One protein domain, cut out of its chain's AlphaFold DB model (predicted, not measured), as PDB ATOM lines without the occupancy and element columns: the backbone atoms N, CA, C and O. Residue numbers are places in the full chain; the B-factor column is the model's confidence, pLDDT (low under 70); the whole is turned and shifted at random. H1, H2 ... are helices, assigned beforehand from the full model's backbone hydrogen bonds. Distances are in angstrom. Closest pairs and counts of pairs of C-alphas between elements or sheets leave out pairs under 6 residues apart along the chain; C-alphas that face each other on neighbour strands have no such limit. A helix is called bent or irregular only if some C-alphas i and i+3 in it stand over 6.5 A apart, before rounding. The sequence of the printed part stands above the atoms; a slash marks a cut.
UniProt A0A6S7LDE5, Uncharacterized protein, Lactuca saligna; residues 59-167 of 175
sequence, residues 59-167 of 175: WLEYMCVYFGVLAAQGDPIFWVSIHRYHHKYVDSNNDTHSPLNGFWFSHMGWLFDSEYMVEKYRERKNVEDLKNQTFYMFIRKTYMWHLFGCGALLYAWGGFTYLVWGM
ATOM      1  N   TRP A  59     310.000 227.832 208.619       92.06
ATOM      2  CA  TRP A  59     309.022 227.203 209.509       92.06
ATOM      3  C   TRP A  59     309.073 225.669 209.435       92.06
ATOM      4  O   TRP A  59     309.025 225.014 210.470       92.06
ATOM      5  N   LEU A  60     309.233 225.100 208.236       91.38
ATOM      6  CA  LEU A  60     309.287 223.654 208.028       91.38
ATOM      7  C   LEU A  60     310.636 223.087 208.481       91.38
ATOM      8  O   LEU A  60     310.669 222.061 209.150       91.38
ATOM      9  N   GLU A  61     311.732 223.797 208.189       90.75
ATOM     10  CA  GLU A  61     313.069 223.481 208.715       90.75
ATOM     11  C   GLU A  61     313.033 223.368 210.247       90.75
ATOM     12  O   GLU A  61     313.428 222.347 210.807       90.75
ATOM     13  N   TYR A  62     312.498 224.383 210.932       93.62
ATOM     14  CA  TYR A  62     312.436 224.413 212.393       93.62
ATOM     15  C   TYR A  62     311.501 223.352 212.969       93.62
ATOM     16  O   TYR A  62     311.815 222.780 214.011       93.62
ATOM     17  N   MET A  63     310.398 223.041 212.286       93.62
ATOM     18  CA  MET A  63     309.484 221.977 212.701       93.62
ATOM     19  C   MET A  63     310.164 220.601 212.646       93.62
ATOM     20  O   MET A  63     310.118 219.850 213.618       93.62
ATOM     21  N   CYS A  64     310.872 220.300 211.553       93.06
ATOM     22  CA  CYS A  64     311.654 219.069 211.422       93.06
ATOM     23  C   CYS A  64     312.776 218.990 212.466       93.06
ATOM     24  O   CYS A  64     312.971 217.943 213.082       93.06
ATOM     25  N   VAL A  65     313.487 220.099 212.705       93.31
ATOM     26  CA  VAL A  65     314.521 220.170 213.748       93.31
ATOM     27  C   VAL A  65     313.920 219.893 215.124       93.31
ATOM     28  O   VAL A  65     314.507 219.144 215.898       93.31
ATOM     29  N   TYR A  66     312.743 220.445 215.423       93.56
ATOM     30  CA  TYR A  66     312.082 220.226 216.705       93.56
ATOM     31  C   TYR A  66     311.683 218.760 216.906       93.56
ATOM     32  O   TYR A  66     311.929 218.207 217.973       93.56
ATOM     33  N   PHE A  67     311.160 218.084 215.880       93.12
ATOM     34  CA  PHE A  67     310.923 216.637 215.961       93.12
ATOM     35  C   PHE A  67     312.215 215.839 216.159       93.12
ATOM     36  O   PHE A  67     312.229 214.898 216.948       93.12
ATOM     37  N   GLY A  68     313.315 216.249 215.521       91.31
ATOM     38  CA  GLY A  68     314.634 215.663 215.765       91.31
ATOM     39  C   GLY A  68     315.099 215.822 217.217       91.31
ATOM     40  O   GLY A  68     315.621 214.877 217.799       91.31
ATOM     41  N   VAL A  69     314.843 216.978 217.840       93.56
ATOM     42  CA  VAL A  69     315.129 217.206 219.269       93.56
ATOM     43  C   VAL A  69     314.358 216.220 220.146       93.56
ATOM     44  O   VAL A  69     314.931 215.661 221.076       93.56
ATOM     45  N   LEU A  70     313.085 215.962 219.833       91.25
ATOM     46  CA  LEU A  70     312.247 215.027 220.590       91.25
ATOM     47  C   LEU A  70     312.682 213.557 220.453       91.25
ATOM     48  O   LEU A  70     312.311 212.747 221.297       91.25
ATOM     49  N   ALA A  71     313.501 213.212 219.452       89.44
ATOM     50  CA  ALA A  71     314.092 211.878 219.314       89.44
ATOM     51  C   ALA A  71     315.232 211.604 220.319       89.44
ATOM     52  O   ALA A  71     315.738 210.487 220.374       89.44
ATOM     53  N   ALA A  72     315.635 212.608 221.108       88.19
ATOM     54  CA  ALA A  72     316.589 212.495 222.211       88.19
ATOM     55  C   ALA A  72     318.014 212.027 221.835       88.19
ATOM     56  O   ALA A  72     318.739 211.510 222.682       88.19
ATOM     57  N   GLN A  73     318.461 212.255 220.596       87.44
ATOM     58  CA  GLN A  73     319.783 211.812 220.113       87.44
ATOM     59  C   GLN A  73     320.897 212.871 220.262       87.44
ATOM     60  O   GLN A  73     322.021 212.660 219.809       87.44
ATOM     61  N   GLY A  74     320.601 214.020 220.872       87.75
ATOM     62  CA  GLY A  74     321.514 215.152 221.055       87.75
ATOM     63  C   GLY A  74     320.987 216.441 220.421       87.75
ATOM     64  O   GLY A  74     320.039 216.427 219.635       87.75
ATOM     65  N   ASP A  75     321.594 217.582 220.762       91.56
ATOM     66  CA  ASP A  75     321.174 218.868 220.201       91.56
ATOM     67  C   ASP A  75     321.501 218.973 218.695       91.56
ATOM     68  O   ASP A  75     322.463 218.357 218.225       91.56
ATOM     69  N   PRO A  76     320.762 219.781 217.911       92.50
ATOM     70  CA  PRO A  76     320.942 219.836 216.459       92.50
ATOM     71  C   PRO A  76     322.342 220.279 216.019       92.50
ATOM     72  O   PRO A  76     322.851 219.803 215.006       92.50
ATOM     73  N   ILE A  77     322.994 221.175 216.775       91.69
ATOM     74  CA  ILE A  77     324.361 221.622 216.468       91.69
ATOM     75  C   ILE A  77     325.331 220.466 216.702       91.69
ATOM     76  O   ILE A  77     326.264 220.268 215.916       91.69
ATOM     77  N   PHE A  78     325.109 219.698 217.774       89.38
ATOM     78  CA  PHE A  78     325.890 218.505 218.036       89.38
ATOM     79  C   PHE A  78     325.746 217.484 216.906       89.38
ATOM     80  O   PHE A  78     326.750 217.080 216.310       89.38
ATOM     81  N   TRP A  79     324.500 217.153 216.568       91.00
ATOM     82  CA  TRP A  79     324.144 216.129 215.592       91.00
ATOM     83  C   TRP A  79     324.668 216.425 214.188       91.00
ATOM     84  O   TRP A  79     325.326 215.593 213.563       91.00
ATOM     85  N   VAL A  80     324.446 217.650 213.707       91.31
ATOM     86  CA  VAL A  80     324.852 218.056 212.356       91.31
ATOM     87  C   VAL A  80     326.355 217.974 212.197       91.31
ATOM     88  O   VAL A  80     326.842 217.516 211.164       91.31
ATOM     89  N   SER A  81     327.130 218.382 213.200       89.50
ATOM     90  CA  SER A  81     328.566 218.292 213.017       89.50
ATOM     91  C   SER A  81     329.099 216.870 213.121       89.50
ATOM     92  O   SER A  81     330.084 216.617 212.428       89.50
ATOM     93  N   ILE A  82     328.598 216.004 214.006       87.88
ATOM     94  CA  ILE A  82     329.118 214.627 214.039       87.88
ATOM     95  C   ILE A  82     328.810 213.947 212.699       87.88
ATOM     96  O   ILE A  82     329.688 213.316 212.132       87.88
ATOM     97  N   HIS A  83     327.647 214.237 212.103       89.50
ATOM     98  CA  HIS A  83     327.259 213.739 210.786       89.50
ATOM     99  C   HIS A  83     328.154 214.282 209.678       89.50
ATOM    100  O   HIS A  83     328.652 213.524 208.850       89.50
ATOM    101  N   ARG A  84     328.433 215.593 209.676       88.94
ATOM    102  CA  ARG A  84     329.402 216.188 208.738       88.94
ATOM    103  C   ARG A  84     330.781 215.541 208.870       88.94
ATOM    104  O   ARG A  84     331.472 215.387 207.868       88.94
ATOM    105  N   TYR A  85     331.190 215.188 210.086       85.31
ATOM    106  CA  TYR A  85     332.475 214.541 210.336       85.31
ATOM    107  C   TYR A  85     332.473 213.083 209.863       85.31
ATOM    108  O   TYR A  85     333.377 212.701 209.128       85.31
ATOM    109  N   HIS A  86     331.426 212.319 210.176       87.69
ATOM    110  CA  HIS A  86     331.199 210.966 209.668       87.69
ATOM    111  C   HIS A  86     331.285 210.920 208.137       87.69
ATOM    112  O   HIS A  86     332.111 210.201 207.590       87.69
ATOM    113  N   HIS A  87     330.545 211.784 207.433       87.81
ATOM    114  CA  HIS A  87     330.614 211.851 205.970       87.81
ATOM    115  C   HIS A  87     331.992 212.266 205.437       87.81
ATOM    116  O   HIS A  87     332.390 211.829 204.360       87.81
ATOM    117  N   LYS A  88     332.728 213.115 206.164       85.44
ATOM    118  CA  LYS A  88     334.070 213.553 205.761       85.44
ATOM    119  C   LYS A  88     335.127 212.461 205.945       85.44
ATOM    120  O   LYS A  88     336.105 212.445 205.203       85.44
ATOM    121  N   TYR A  89     334.953 211.592 206.936       83.12
ATOM    122  CA  TYR A  89     335.950 210.613 207.371       83.12
ATOM    123  C   TYR A  89     335.440 209.172 207.295       83.12
ATOM    124  O   TYR A  89     335.958 208.327 208.023       83.12
ATOM    125  N   VAL A  90     334.450 208.902 206.439       84.19
ATOM    126  CA  VAL A  90     333.793 207.594 206.307       84.19
ATOM    127  C   VAL A  90     334.818 206.462 206.216       84.19
ATOM    128  O   VAL A  90     335.842 206.596 205.544       84.19
ATOM    129  N   ASP A  91     334.563 205.377 206.948       80.00
ATOM    130  CA  ASP A  91     335.411 204.176 206.997       80.00
ATOM    131  C   ASP A  91     336.875 204.432 207.405       80.00
ATOM    132  O   ASP A  91     337.790 203.703 207.021       80.00
ATOM    133  N   SER A  92     337.113 205.461 208.221       80.38
ATOM    134  CA  SER A  92     338.426 205.733 208.813       80.38
ATOM    135  C   SER A  92     338.379 205.742 210.339       80.38
ATOM    136  O   SER A  92     337.323 205.886 210.950       80.38
ATOM    137  N   ASN A  93     339.550 205.686 210.980       78.38
ATOM    138  CA  ASN A  93     339.659 205.794 212.441       78.38
ATOM    139  C   ASN A  93     339.084 207.103 212.998       78.38
ATOM    140  O   ASN A  93     338.720 207.158 214.171       78.38
ATOM    141  N   ASN A  94     338.975 208.142 212.165       76.25
ATOM    142  CA  ASN A  94     338.394 209.419 212.552       76.25
ATOM    143  C   ASN A  94     336.861 209.411 212.475       76.25
ATOM    144  O   ASN A  94     336.229 210.268 213.073       76.25
ATOM    145  N   ASP A  95     336.226 208.444 211.820       82.12
ATOM    146  CA  ASP A  95     334.770 208.349 211.808       82.12
ATOM    147  C   ASP A  95     334.222 208.141 213.233       82.12
ATOM    148  O   ASP A  95     334.612 207.211 213.948       82.12
ATOM    149  N   THR A  96     333.326 209.031 213.662       77.94
ATOM    150  CA  THR A  96     332.712 209.038 214.995       77.94
ATOM    151  C   THR A  96     331.790 207.852 215.258       77.94
ATOM    152  O   THR A  96     331.549 207.545 216.413       77.94
ATOM    153  N   HIS A  97     331.268 207.174 214.238       82.50
ATOM    154  CA  HIS A  97     330.401 206.009 214.438       82.50
ATOM    155  C   HIS A  97     330.602 204.960 213.342       82.50
ATOM    156  O   HIS A  97     329.650 204.382 212.816       82.50
ATOM    157  N   SER A  98     331.874 204.705 213.019       84.94
ATOM    158  CA  SER A  98     332.264 203.759 211.974       84.94
ATOM    159  C   SER A  98     331.657 202.368 212.183       84.94
ATOM    160  O   SER A  98     331.790 201.815 213.283       84.94
ATOM    161  N   PRO A  99     331.105 201.741 211.126       83.62
ATOM    162  CA  PRO A  99     330.719 200.329 211.139       83.62
ATOM    163  C   PRO A  99     331.878 199.385 211.485       83.62
ATOM    164  O   PRO A  99     331.644 198.291 211.997       83.62
ATOM    165  N   LEU A 100     333.127 199.820 211.265       85.12
ATOM    166  CA  LEU A 100     334.338 199.066 211.607       85.12
ATOM    167  C   LEU A 100     334.473 198.809 213.117       85.12
ATOM    168  O   LEU A 100     335.085 197.822 213.513       85.12
ATOM    169  N   ASN A 101     333.858 199.648 213.957       82.56
ATOM    170  CA  ASN A 101     333.835 199.477 215.415       82.56
ATOM    171  C   ASN A 101     332.735 198.500 215.884       82.56
ATOM    172  O   ASN A 101     332.532 198.317 217.082       82.56
ATOM    173  N   GLY A 102     332.012 197.874 214.948       86.12
ATOM    174  CA  GLY A 102     330.963 196.894 215.210       86.12
ATOM    175  C   GLY A 102     329.549 197.425 214.959       86.12
ATOM    176  O   GLY A 102     329.263 198.623 215.033       86.12
ATOM    177  N   PHE A 103     328.630 196.495 214.683       86.81
ATOM    178  CA  PHE A 103     327.234 196.801 214.351       86.81
ATOM    179  C   PHE A 103     326.522 197.585 215.463       86.81
ATOM    180  O   PHE A 103     326.002 198.670 215.227       86.81
ATOM    181  N   TRP A 104     326.548 197.085 216.700       86.94
ATOM    182  CA  TRP A 104     325.858 197.736 217.820       86.94
ATOM    183  C   TRP A 104     326.459 199.093 218.182       86.94
ATOM    184  O   TRP A 104     325.725 200.020 218.531       86.94
ATOM    185  N   PHE A 105     327.780 199.223 218.047       86.50
ATOM    186  CA  PHE A 105     328.474 200.477 218.294       86.50
ATOM    187  C   PHE A 105     328.065 201.545 217.284       86.50
ATOM    188  O   PHE A 105     327.644 202.618 217.698       86.50
ATOM    189  N   SER A 106     328.133 201.238 215.985       86.31
ATOM    190  CA  SER A 106     327.746 202.160 214.905       86.31
ATOM    191  C   SER A 106     326.250 202.481 214.889       86.31
ATOM    192  O   SER A 106     325.868 203.587 214.513       86.31
ATOM    193  N   HIS A 107     325.404 201.551 215.342       85.38
ATOM    194  CA  HIS A 107     323.960 201.750 215.403       85.38
ATOM    195  C   HIS A 107     323.533 202.685 216.547       85.38
ATOM    196  O   HIS A 107     322.829 203.661 216.302       85.38
ATOM    197  N   MET A 108     323.953 202.404 217.789       84.00
ATOM    198  CA  MET A 108     323.551 203.195 218.967       84.00
ATOM    199  C   MET A 108     324.647 203.378 220.018       84.00
ATOM    200  O   MET A 108     324.592 204.341 220.775       84.00
ATOM    201  N   GLY A 109     325.630 202.476 220.106       83.94
ATOM    202  CA  GLY A 109     326.612 202.484 221.198       83.94
ATOM    203  C   GLY A 109     327.417 203.781 221.291       83.94
ATOM    204  O   GLY A 109     327.679 204.259 222.390       83.94
ATOM    205  N   TRP A 110     327.718 204.403 220.150       84.69
ATOM    206  CA  TRP A 110     328.459 205.663 220.086       84.69
ATOM    207  C   TRP A 110     327.756 206.840 220.791       84.69
ATOM    208  O   TRP A 110     328.430 207.771 221.224       84.69
ATOM    209  N   LEU A 111     326.425 206.811 220.938       82.62
ATOM    210  CA  LEU A 111     325.663 207.864 221.630       82.62
ATOM    211  C   LEU A 111     325.866 207.841 223.150       82.62
ATOM    212  O   LEU A 111     325.694 208.869 223.803       82.62
ATOM    213  N   PHE A 112     326.203 206.678 223.710       82.81
ATOM    214  CA  PHE A 112     326.304 206.475 225.158       82.81
ATOM    215  C   PHE A 112     327.736 206.597 225.685       82.81
ATOM    216  O   PHE A 112     327.931 206.745 226.890       82.81
ATOM    217  N   ASP A 113     328.733 206.572 224.802       81.94
ATOM    218  CA  ASP A 113     330.139 206.702 225.172       81.94
ATOM    219  C   ASP A 113     330.579 208.173 225.136       81.94
ATOM    220  O   ASP A 113     331.062 208.701 224.128       81.94
ATOM    221  N   SER A 114     330.362 208.869 226.255       72.81
ATOM    222  CA  SER A 114     330.661 210.296 226.373       72.81
ATOM    223  C   SER A 114     332.152 210.611 226.267       72.81
ATOM    224  O   SER A 114     332.503 211.666 225.743       72.81
ATOM    225  N   GLU A 115     333.028 209.726 226.752       74.81
ATOM    226  CA  GLU A 115     334.480 209.942 226.710       74.81
ATOM    227  C   GLU A 115     335.004 209.802 225.283       74.81
ATOM    228  O   GLU A 115     335.673 210.710 224.781       74.81
ATOM    229  N   TYR A 116     334.602 208.733 224.592       77.69
ATOM    230  CA  TYR A 116     334.911 208.519 223.182       77.69
ATOM    231  C   TYR A 116     334.398 209.660 222.303       77.69
ATOM    232  O   TYR A 116     335.100 210.140 221.404       77.69
ATOM    233  N   MET A 117     333.177 210.131 222.582       75.00
ATOM    234  CA  MET A 117     332.629 211.293 221.903       75.00
ATOM    235  C   MET A 117     333.512 212.502 222.158       75.00
ATOM    236  O   MET A 117     334.023 213.037 221.190       75.00
ATOM    237  N   VAL A 118     333.776 212.900 223.407       73.19
ATOM    238  CA  VAL A 118     334.621 214.070 223.732       73.19
ATOM    239  C   VAL A 118     336.002 214.003 223.066       73.19
ATOM    240  O   VAL A 118     336.481 215.023 222.565       73.19
ATOM    241  N   GLU A 119     336.622 212.825 223.004       75.00
ATOM    242  CA  GLU A 119     337.922 212.628 222.361       75.00
ATOM    243  C   GLU A 119     337.873 212.864 220.846       75.00
ATOM    244  O   GLU A 119     338.662 213.652 220.315       75.00
ATOM    245  N   LYS A 120     336.917 212.243 220.145       71.81
ATOM    246  CA  LYS A 120     336.730 212.440 218.697       71.81
ATOM    247  C   LYS A 120     336.109 213.786 218.345       71.81
ATOM    248  O   LYS A 120     336.151 214.227 217.197       71.81
ATOM    249  N   TYR A 121     335.556 214.459 219.343       69.88
ATOM    250  CA  TYR A 121     334.806 215.693 219.239       69.88
ATOM    251  C   TYR A 121     335.663 216.959 219.436       69.88
ATOM    252  O   TYR A 121     335.171 218.020 219.833       69.88
ATOM    253  N   ARG A 122     336.968 216.894 219.147       58.50
ATOM    254  CA  ARG A 122     337.871 218.045 219.293       58.50
ATOM    255  C   ARG A 122     337.676 219.082 218.168       58.50
ATOM    256  O   ARG A 122     338.051 218.876 217.022       58.50
ATOM    257  N   GLU A 123     337.086 220.211 218.566       54.75
ATOM    258  CA  GLU A 123     336.963 221.527 217.907       54.75
ATOM    259  C   GLU A 123     336.244 221.651 216.540       54.75
ATOM    260  O   GLU A 123     336.752 221.407 215.447       54.75
ATOM    261  N   ARG A 124     335.019 222.192 216.638       63.59
ATOM    262  CA  ARG A 124     333.995 222.375 215.598       63.59
ATOM    263  C   ARG A 124     334.077 223.732 214.896       63.59
ATOM    264  O   ARG A 124     333.343 224.650 215.270       63.59
ATOM    265  N   LYS A 125     334.867 223.847 213.829       76.62
ATOM    266  CA  LYS A 125     334.693 224.937 212.838       76.62
ATOM    267  C   LYS A 125     333.727 224.575 211.703       76.62
ATOM    268  O   LYS A 125     333.514 225.355 210.785       76.62
ATOM    269  N   ASN A 126     333.133 223.386 211.749       85.62
ATOM    270  CA  ASN A 126     332.307 222.833 210.677       85.62
ATOM    271  C   ASN A 126     330.798 223.055 210.855       85.62
ATOM    272  O   ASN A 126     330.047 222.475 210.081       85.62
ATOM    273  N   VAL A 127     330.352 223.828 211.852       90.12
ATOM    274  CA  VAL A 127     328.929 224.169 212.108       90.12
ATOM    275  C   VAL A 127     328.730 225.643 212.479       90.12
ATOM    276  O   VAL A 127     327.775 226.003 213.165       90.12
ATOM    277  N   GLU A 128     329.642 226.518 212.049       89.69
ATOM    278  CA  GLU A 128     329.509 227.966 212.277       89.69
ATOM    279  C   GLU A 128     328.234 228.539 211.631       89.69
ATOM    280  O   GLU A 128     327.599 229.437 212.176       89.69
ATOM    281  N   ASP A 129     327.780 227.948 210.526       90.00
ATOM    282  CA  ASP A 129     326.513 228.267 209.865       90.00
ATOM    283  C   ASP A 129     325.279 228.045 210.759       90.00
ATOM    284  O   ASP A 129     324.312 228.804 210.674       90.00
ATOM    285  N   LEU A 130     325.308 227.044 211.645       89.69
ATOM    286  CA  LEU A 130     324.241 226.812 212.625       89.69
ATOM    287  C   LEU A 130     324.424 227.667 213.882       89.69
ATOM    288  O   LEU A 130     323.443 228.191 214.403       89.69
ATOM    289  N   LYS A 131     325.662 227.841 214.364       89.88
ATOM    290  CA  LYS A 131     325.943 228.662 215.559       89.88
ATOM    291  C   LYS A 131     325.552 230.129 215.370       89.88
ATOM    292  O   LYS A 131     325.119 230.768 216.323       89.88
ATOM    293  N   ASN A 132     325.644 230.640 214.143       92.19
ATOM    294  CA  ASN A 132     325.243 232.007 213.806       92.19
ATOM    295  C   ASN A 132     323.719 232.232 213.827       92.19
ATOM    296  O   ASN A 132     323.265 233.367 213.700       92.19
ATOM    297  N   GLN A 133     322.912 231.179 213.977       92.56
ATOM    298  CA  GLN A 133     321.455 231.268 213.987       92.56
ATOM    299  C   GLN A 133     320.904 231.148 215.418       92.56
ATOM    300  O   GLN A 133     321.082 230.134 216.096       92.56
ATOM    301  N   THR A 134     320.153 232.162 215.864       93.81
ATOM    302  CA  THR A 134     319.618 232.252 217.237       93.81
ATOM    303  C   THR A 134     318.726 231.071 217.620       93.81
ATOM    304  O   THR A 134     318.801 230.600 218.751       93.81
ATOM    305  N   PHE A 135     317.921 230.556 216.684       94.25
ATOM    306  CA  PHE A 135     317.041 229.403 216.914       94.25
ATOM    307  C   PHE A 135     317.816 228.162 217.378       94.25
ATOM    308  O   PHE A 135     317.482 227.557 218.393       94.25
ATOM    309  N   TYR A 136     318.898 227.814 216.680       94.25
ATOM    310  CA  TYR A 136     319.696 226.628 216.994       94.25
ATOM    311  C   TYR A 136     320.444 226.777 218.321       94.25
ATOM    312  O   TYR A 136     320.535 225.825 219.097       94.25
ATOM    313  N   MET A 137     320.928 227.986 218.618       94.62
ATOM    314  CA  MET A 137     321.554 228.296 219.903       94.62
ATOM    315  C   MET A 137     320.554 228.250 221.064       94.62
ATOM    316  O   MET A 137     320.898 227.762 222.142       94.62
ATOM    317  N   PHE A 138     319.317 228.708 220.844       95.56
ATOM    318  CA  PHE A 138     318.229 228.584 221.811       95.56
ATOM    319  C   PHE A 138     317.948 227.113 222.117       95.56
ATOM    320  O   PHE A 138     318.112 226.713 223.266       95.56
ATOM    321  N   ILE A 139     317.664 226.302 221.089       94.62
ATOM    322  CA  ILE A 139     317.404 224.863 221.236       94.62
ATOM    323  C   ILE A 139     318.545 224.157 221.965       94.62
ATOM    324  O   ILE A 139     318.297 223.358 222.860       94.62
ATOM    325  N   ARG A 140     319.802 224.463 221.630       92.81
ATOM    326  CA  ARG A 140     320.958 223.886 222.325       92.81
ATOM    327  C   ARG A 140     320.966 224.228 223.817       92.81
ATOM    328  O   ARG A 140     321.265 223.364 224.636       92.81
ATOM    329  N   LYS A 141     320.642 225.471 224.181       93.75
ATOM    330  CA  LYS A 141     320.592 225.915 225.583       93.75
ATOM    331  C   LYS A 141     319.411 225.304 226.341       93.75
ATOM    332  O   LYS A 141     319.527 225.041 227.535       93.75
ATOM    333  N   THR A 142     318.284 225.087 225.667       94.12
ATOM    334  CA  THR A 142     317.038 224.589 226.267       94.12
ATOM    335  C   THR A 142     316.762 223.114 225.988       94.12
ATOM    336  O   THR A 142     315.684 222.632 226.316       94.12
ATOM    337  N   TYR A 143     317.721 222.373 225.429       91.69
ATOM    338  CA  TYR A 143     317.533 220.999 224.951       91.69
ATOM    339  C   TYR A 143     316.877 220.085 225.996       91.69
ATOM    340  O   TYR A 143     315.839 219.479 225.733       91.69
ATOM    341  N   MET A 144     317.415 220.071 227.220       91.25
ATOM    342  CA  MET A 144     316.869 219.261 228.314       91.25
ATOM    343  C   MET A 144     315.450 219.689 228.705       91.25
ATOM    344  O   MET A 144     314.605 218.842 228.975       91.25
ATOM    345  N   TRP A 145     315.147 220.990 228.671       92.06
ATOM    346  CA  TRP A 145     313.805 221.497 228.961       92.06
ATOM    347  C   TRP A 145     312.776 221.061 227.919       92.06
ATOM    348  O   TRP A 145     311.641 220.780 228.287       92.06
ATOM    349  N   HIS A 146     313.154 220.960 226.643       91.44
ATOM    350  CA  HIS A 146     312.258 220.446 225.604       91.44
ATOM    351  C   HIS A 146     311.940 218.961 225.808       91.44
ATOM    352  O   HIS A 146     310.780 218.570 225.683       91.44
ATOM    353  N   LEU A 147     312.937 218.153 226.184       90.06
ATOM    354  CA  LEU A 147     312.743 216.733 226.488       90.06
ATOM    355  C   LEU A 147     311.867 216.530 227.730       90.06
ATOM    356  O   LEU A 147     310.865 215.818 227.666       90.06
ATOM    357  N   PHE A 148     312.192 217.202 228.838       91.25
ATOM    358  CA  PHE A 148     311.394 217.119 230.064       91.25
ATOM    359  C   PHE A 148     309.995 217.705 229.887       91.25
ATOM    360  O   PHE A 148     309.035 217.136 230.392       91.25
ATOM    361  N   GLY A 149     309.859 218.804 229.143       90.25
ATOM    362  CA  GLY A 149     308.568 219.403 228.821       90.25
ATOM    363  C   GLY A 149     307.688 218.453 228.014       90.25
ATOM    364  O   GLY A 149     306.527 218.260 228.361       90.25
ATOM    365  N   CYS A 150     308.246 217.796 226.992       87.62
ATOM    366  CA  CYS A 150     307.532 216.771 226.230       87.62
ATOM    367  C   CYS A 150     307.111 215.593 227.123       87.62
ATOM    368  O   CYS A 150     305.944 215.205 227.117       87.62
ATOM    369  N   GLY A 151     308.023 215.080 227.956       84.75
ATOM    370  CA  GLY A 151     307.723 214.001 228.898       84.75
ATOM    371  C   GLY A 151     306.641 214.371 229.920       84.75
ATOM    372  O   GLY A 151     305.727 213.586 230.162       84.75
ATOM    373  N   ALA A 152     306.690 215.585 230.473       87.38
ATOM    374  CA  ALA A 152     305.693 216.088 231.414       87.38
ATOM    375  C   ALA A 152     304.319 216.279 230.755       87.38
ATOM    376  O   ALA A 152     303.303 215.946 231.361       87.38
ATOM    377  N   LEU A 153     304.275 216.768 229.510       85.75
ATOM    378  CA  LEU A 153     303.032 216.900 228.744       85.75
ATOM    379  C   LEU A 153     302.402 215.538 228.441       85.75
ATOM    380  O   LEU A 153     301.201 215.369 228.630       85.75
ATOM    381  N   LEU A 154     303.207 214.558 228.022       83.75
ATOM    382  CA  LEU A 154     302.738 213.189 227.791       83.75
ATOM    383  C   LEU A 154     302.202 212.555 229.079       83.75
ATOM    384  O   LEU A 154     301.131 211.948 229.070       83.75
ATOM    385  N   TYR A 155     302.905 212.756 230.194       81.12
ATOM    386  CA  TYR A 155     302.464 212.288 231.503       81.12
ATOM    387  C   TYR A 155     301.154 212.951 231.950       81.12
ATOM    388  O   TYR A 155     300.256 212.268 232.435       81.12
ATOM    389  N   ALA A 156     301.006 214.263 231.751       82.44
ATOM    390  CA  ALA A 156     299.785 214.987 232.096       82.44
ATOM    391  C   ALA A 156     298.583 214.579 231.226       82.44
ATOM    392  O   ALA A 156     297.455 214.574 231.715       82.44
ATOM    393  N   TRP A 157     298.808 214.232 229.953       78.56
ATOM    394  CA  TRP A 157     297.741 213.857 229.022       78.56
ATOM    395  C   TRP A 157     297.266 212.407 229.187       78.56
ATOM    396  O   TRP A 157     296.080 212.128 229.030       78.56
ATOM    397  N   GLY A 158     298.176 211.476 229.480       69.25
ATOM    398  CA  GLY A 158     297.888 210.038 229.433       69.25
ATOM    399  C   GLY A 158     298.321 209.234 230.658       69.25
ATOM    400  O   GLY A 158     298.182 208.012 230.657       69.25
ATOM    401  N   GLY A 159     298.854 209.879 231.698       72.25
ATOM    402  CA  GLY A 159     299.343 209.210 232.902       72.25
ATOM    403  C   GLY A 159     300.513 208.249 232.649       72.25
ATOM    404  O   GLY A 159     301.163 208.258 231.604       72.25
ATOM    405  N   PHE A 160     300.788 207.386 233.630       64.81
ATOM    406  CA  PHE A 160     301.840 206.362 233.539       64.81
ATOM    407  C   PHE A 160     301.554 205.315 232.447       64.81
ATOM    408  O   PHE A 160     302.479 204.766 231.854       64.81
ATOM    409  N   THR A 161     300.281 205.074 232.126       63.09
ATOM    410  CA  THR A 161     299.874 204.110 231.101       63.09
ATOM    411  C   THR A 161     300.319 204.523 229.707       63.09
ATOM    412  O   THR A 161     300.809 203.655 229.010       63.09
ATOM    413  N   TYR A 162     300.278 205.798 229.303       59.25
ATOM    414  CA  TYR A 162     300.816 206.224 227.994       59.25
ATOM    415  C   TYR A 162     302.350 206.163 227.905       59.25
ATOM    416  O   TYR A 162     302.886 205.924 226.824       59.25
ATOM    417  N   LEU A 163     303.061 206.318 229.029       57.44
ATOM    418  CA  LEU A 163     304.512 206.085 229.091       57.44
ATOM    419  C   LEU A 163     304.866 204.602 228.878       57.44
ATOM    420  O   LEU A 163     305.926 204.299 228.338       57.44
ATOM    421  N   VAL A 164     303.977 203.684 229.272       59.81
ATOM    422  CA  VAL A 164     304.173 202.227 229.158       59.81
ATOM    423  C   VAL A 164     303.559 201.644 227.876       59.81
ATOM    424  O   VAL A 164     304.159 200.762 227.266       59.81
ATOM    425  N   TRP A 165     302.419 202.152 227.404       55.88
ATOM    426  CA  TRP A 165     301.717 201.676 226.201       55.88
ATOM    427  C   TRP A 165     302.490 201.939 224.902       55.88
ATOM    428  O   TRP A 165     302.283 201.241 223.917       55.88
ATOM    429  N   GLY A 166     303.429 202.892 224.895       55.31
ATOM    430  CA  GLY A 166     304.407 203.025 223.809       55.31
ATOM    431  C   GLY A 166     305.429 201.876 223.741       55.31
ATOM    432  O   GLY A 166     306.064 201.696 222.707       55.31
ATOM    433  N   MET A 167     305.585 201.089 224.816       53.16
ATOM    434  CA  MET A 167     306.527 199.963 224.905       53.16
ATOM    435  C   MET A 167     305.851 198.586 224.862       53.16
ATOM    436  O   MET A 167     306.505 197.602 224.525       53.16
TER     437      MET A 167
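AT A GLANCE: This is residues 59 to 167 of the 175 residues of an uncharacterized protein of Lactuca saligna (UniProt A0A6S7LDE5). A loose arch of helices: long H6 runs out as one arm, H3 and H4 make a corner at the other end, and H1 and H2 meet H6 between. The 109 residues hold six named helices, H1 to H6, and no named strand: all helix. It is only just loose, close to compact, radius of gyration of the C-alphas 16.2 A, spans 46 by 35 by 25 A.

HOW THE PARTS SIT: Start at H6, residues 134 to 165. Its residues 143 to 150 touch residues 69 to 70 of H1, residues 59 to 70, at a steep tilt of 58 degrees; closest C-alphas Leu 70 and Leu 147, 6.2 A. H2, residues 76 to 88, touches H6 about perpendicular, 74 degrees; closest C-alphas Ile 77 and Tyr 136, 6.9 A. H5, residues 128 to 131, only just touches H6, only at the corner, with 3 pairs of C-alphas within 8 A; closest Lys 131 and Met 137, 6.2 A. H3, residues 103 to 112, is apart from H6 and only just touches H4, residues 114 to 120, only at the corner, with 3 pairs; closest C-alphas Trp 110 and Met 117, 7.2 A. Every O i to N i+4 pair is within hydrogen-bond range in H1, H2 and H4, but 3 of 6 in H3 and 23 of 28 in H6; H5 is too short for one.

IN THESE COORDINATES: Find C-alpha 134 at (319.618, 232.252, 217.237); H6 spans 36.5 A to C-alpha 165 at (301.717, 201.676, 226.201), with a kink of 114 degrees near residue 158. H6 and H3 are irregular: C-alphas 157 and 160 are 9.7 A apart, 107 and 110 7.6 A.

THE WHOLE: The printed part has no cut; its farthest C-alphas, Ser 92 and Trp 157, are 46.1 A apart. H2 to H3 is a long link, 14 residues. pLDDT is under 70 at residues 121 to 124, 158 and 160 to 167.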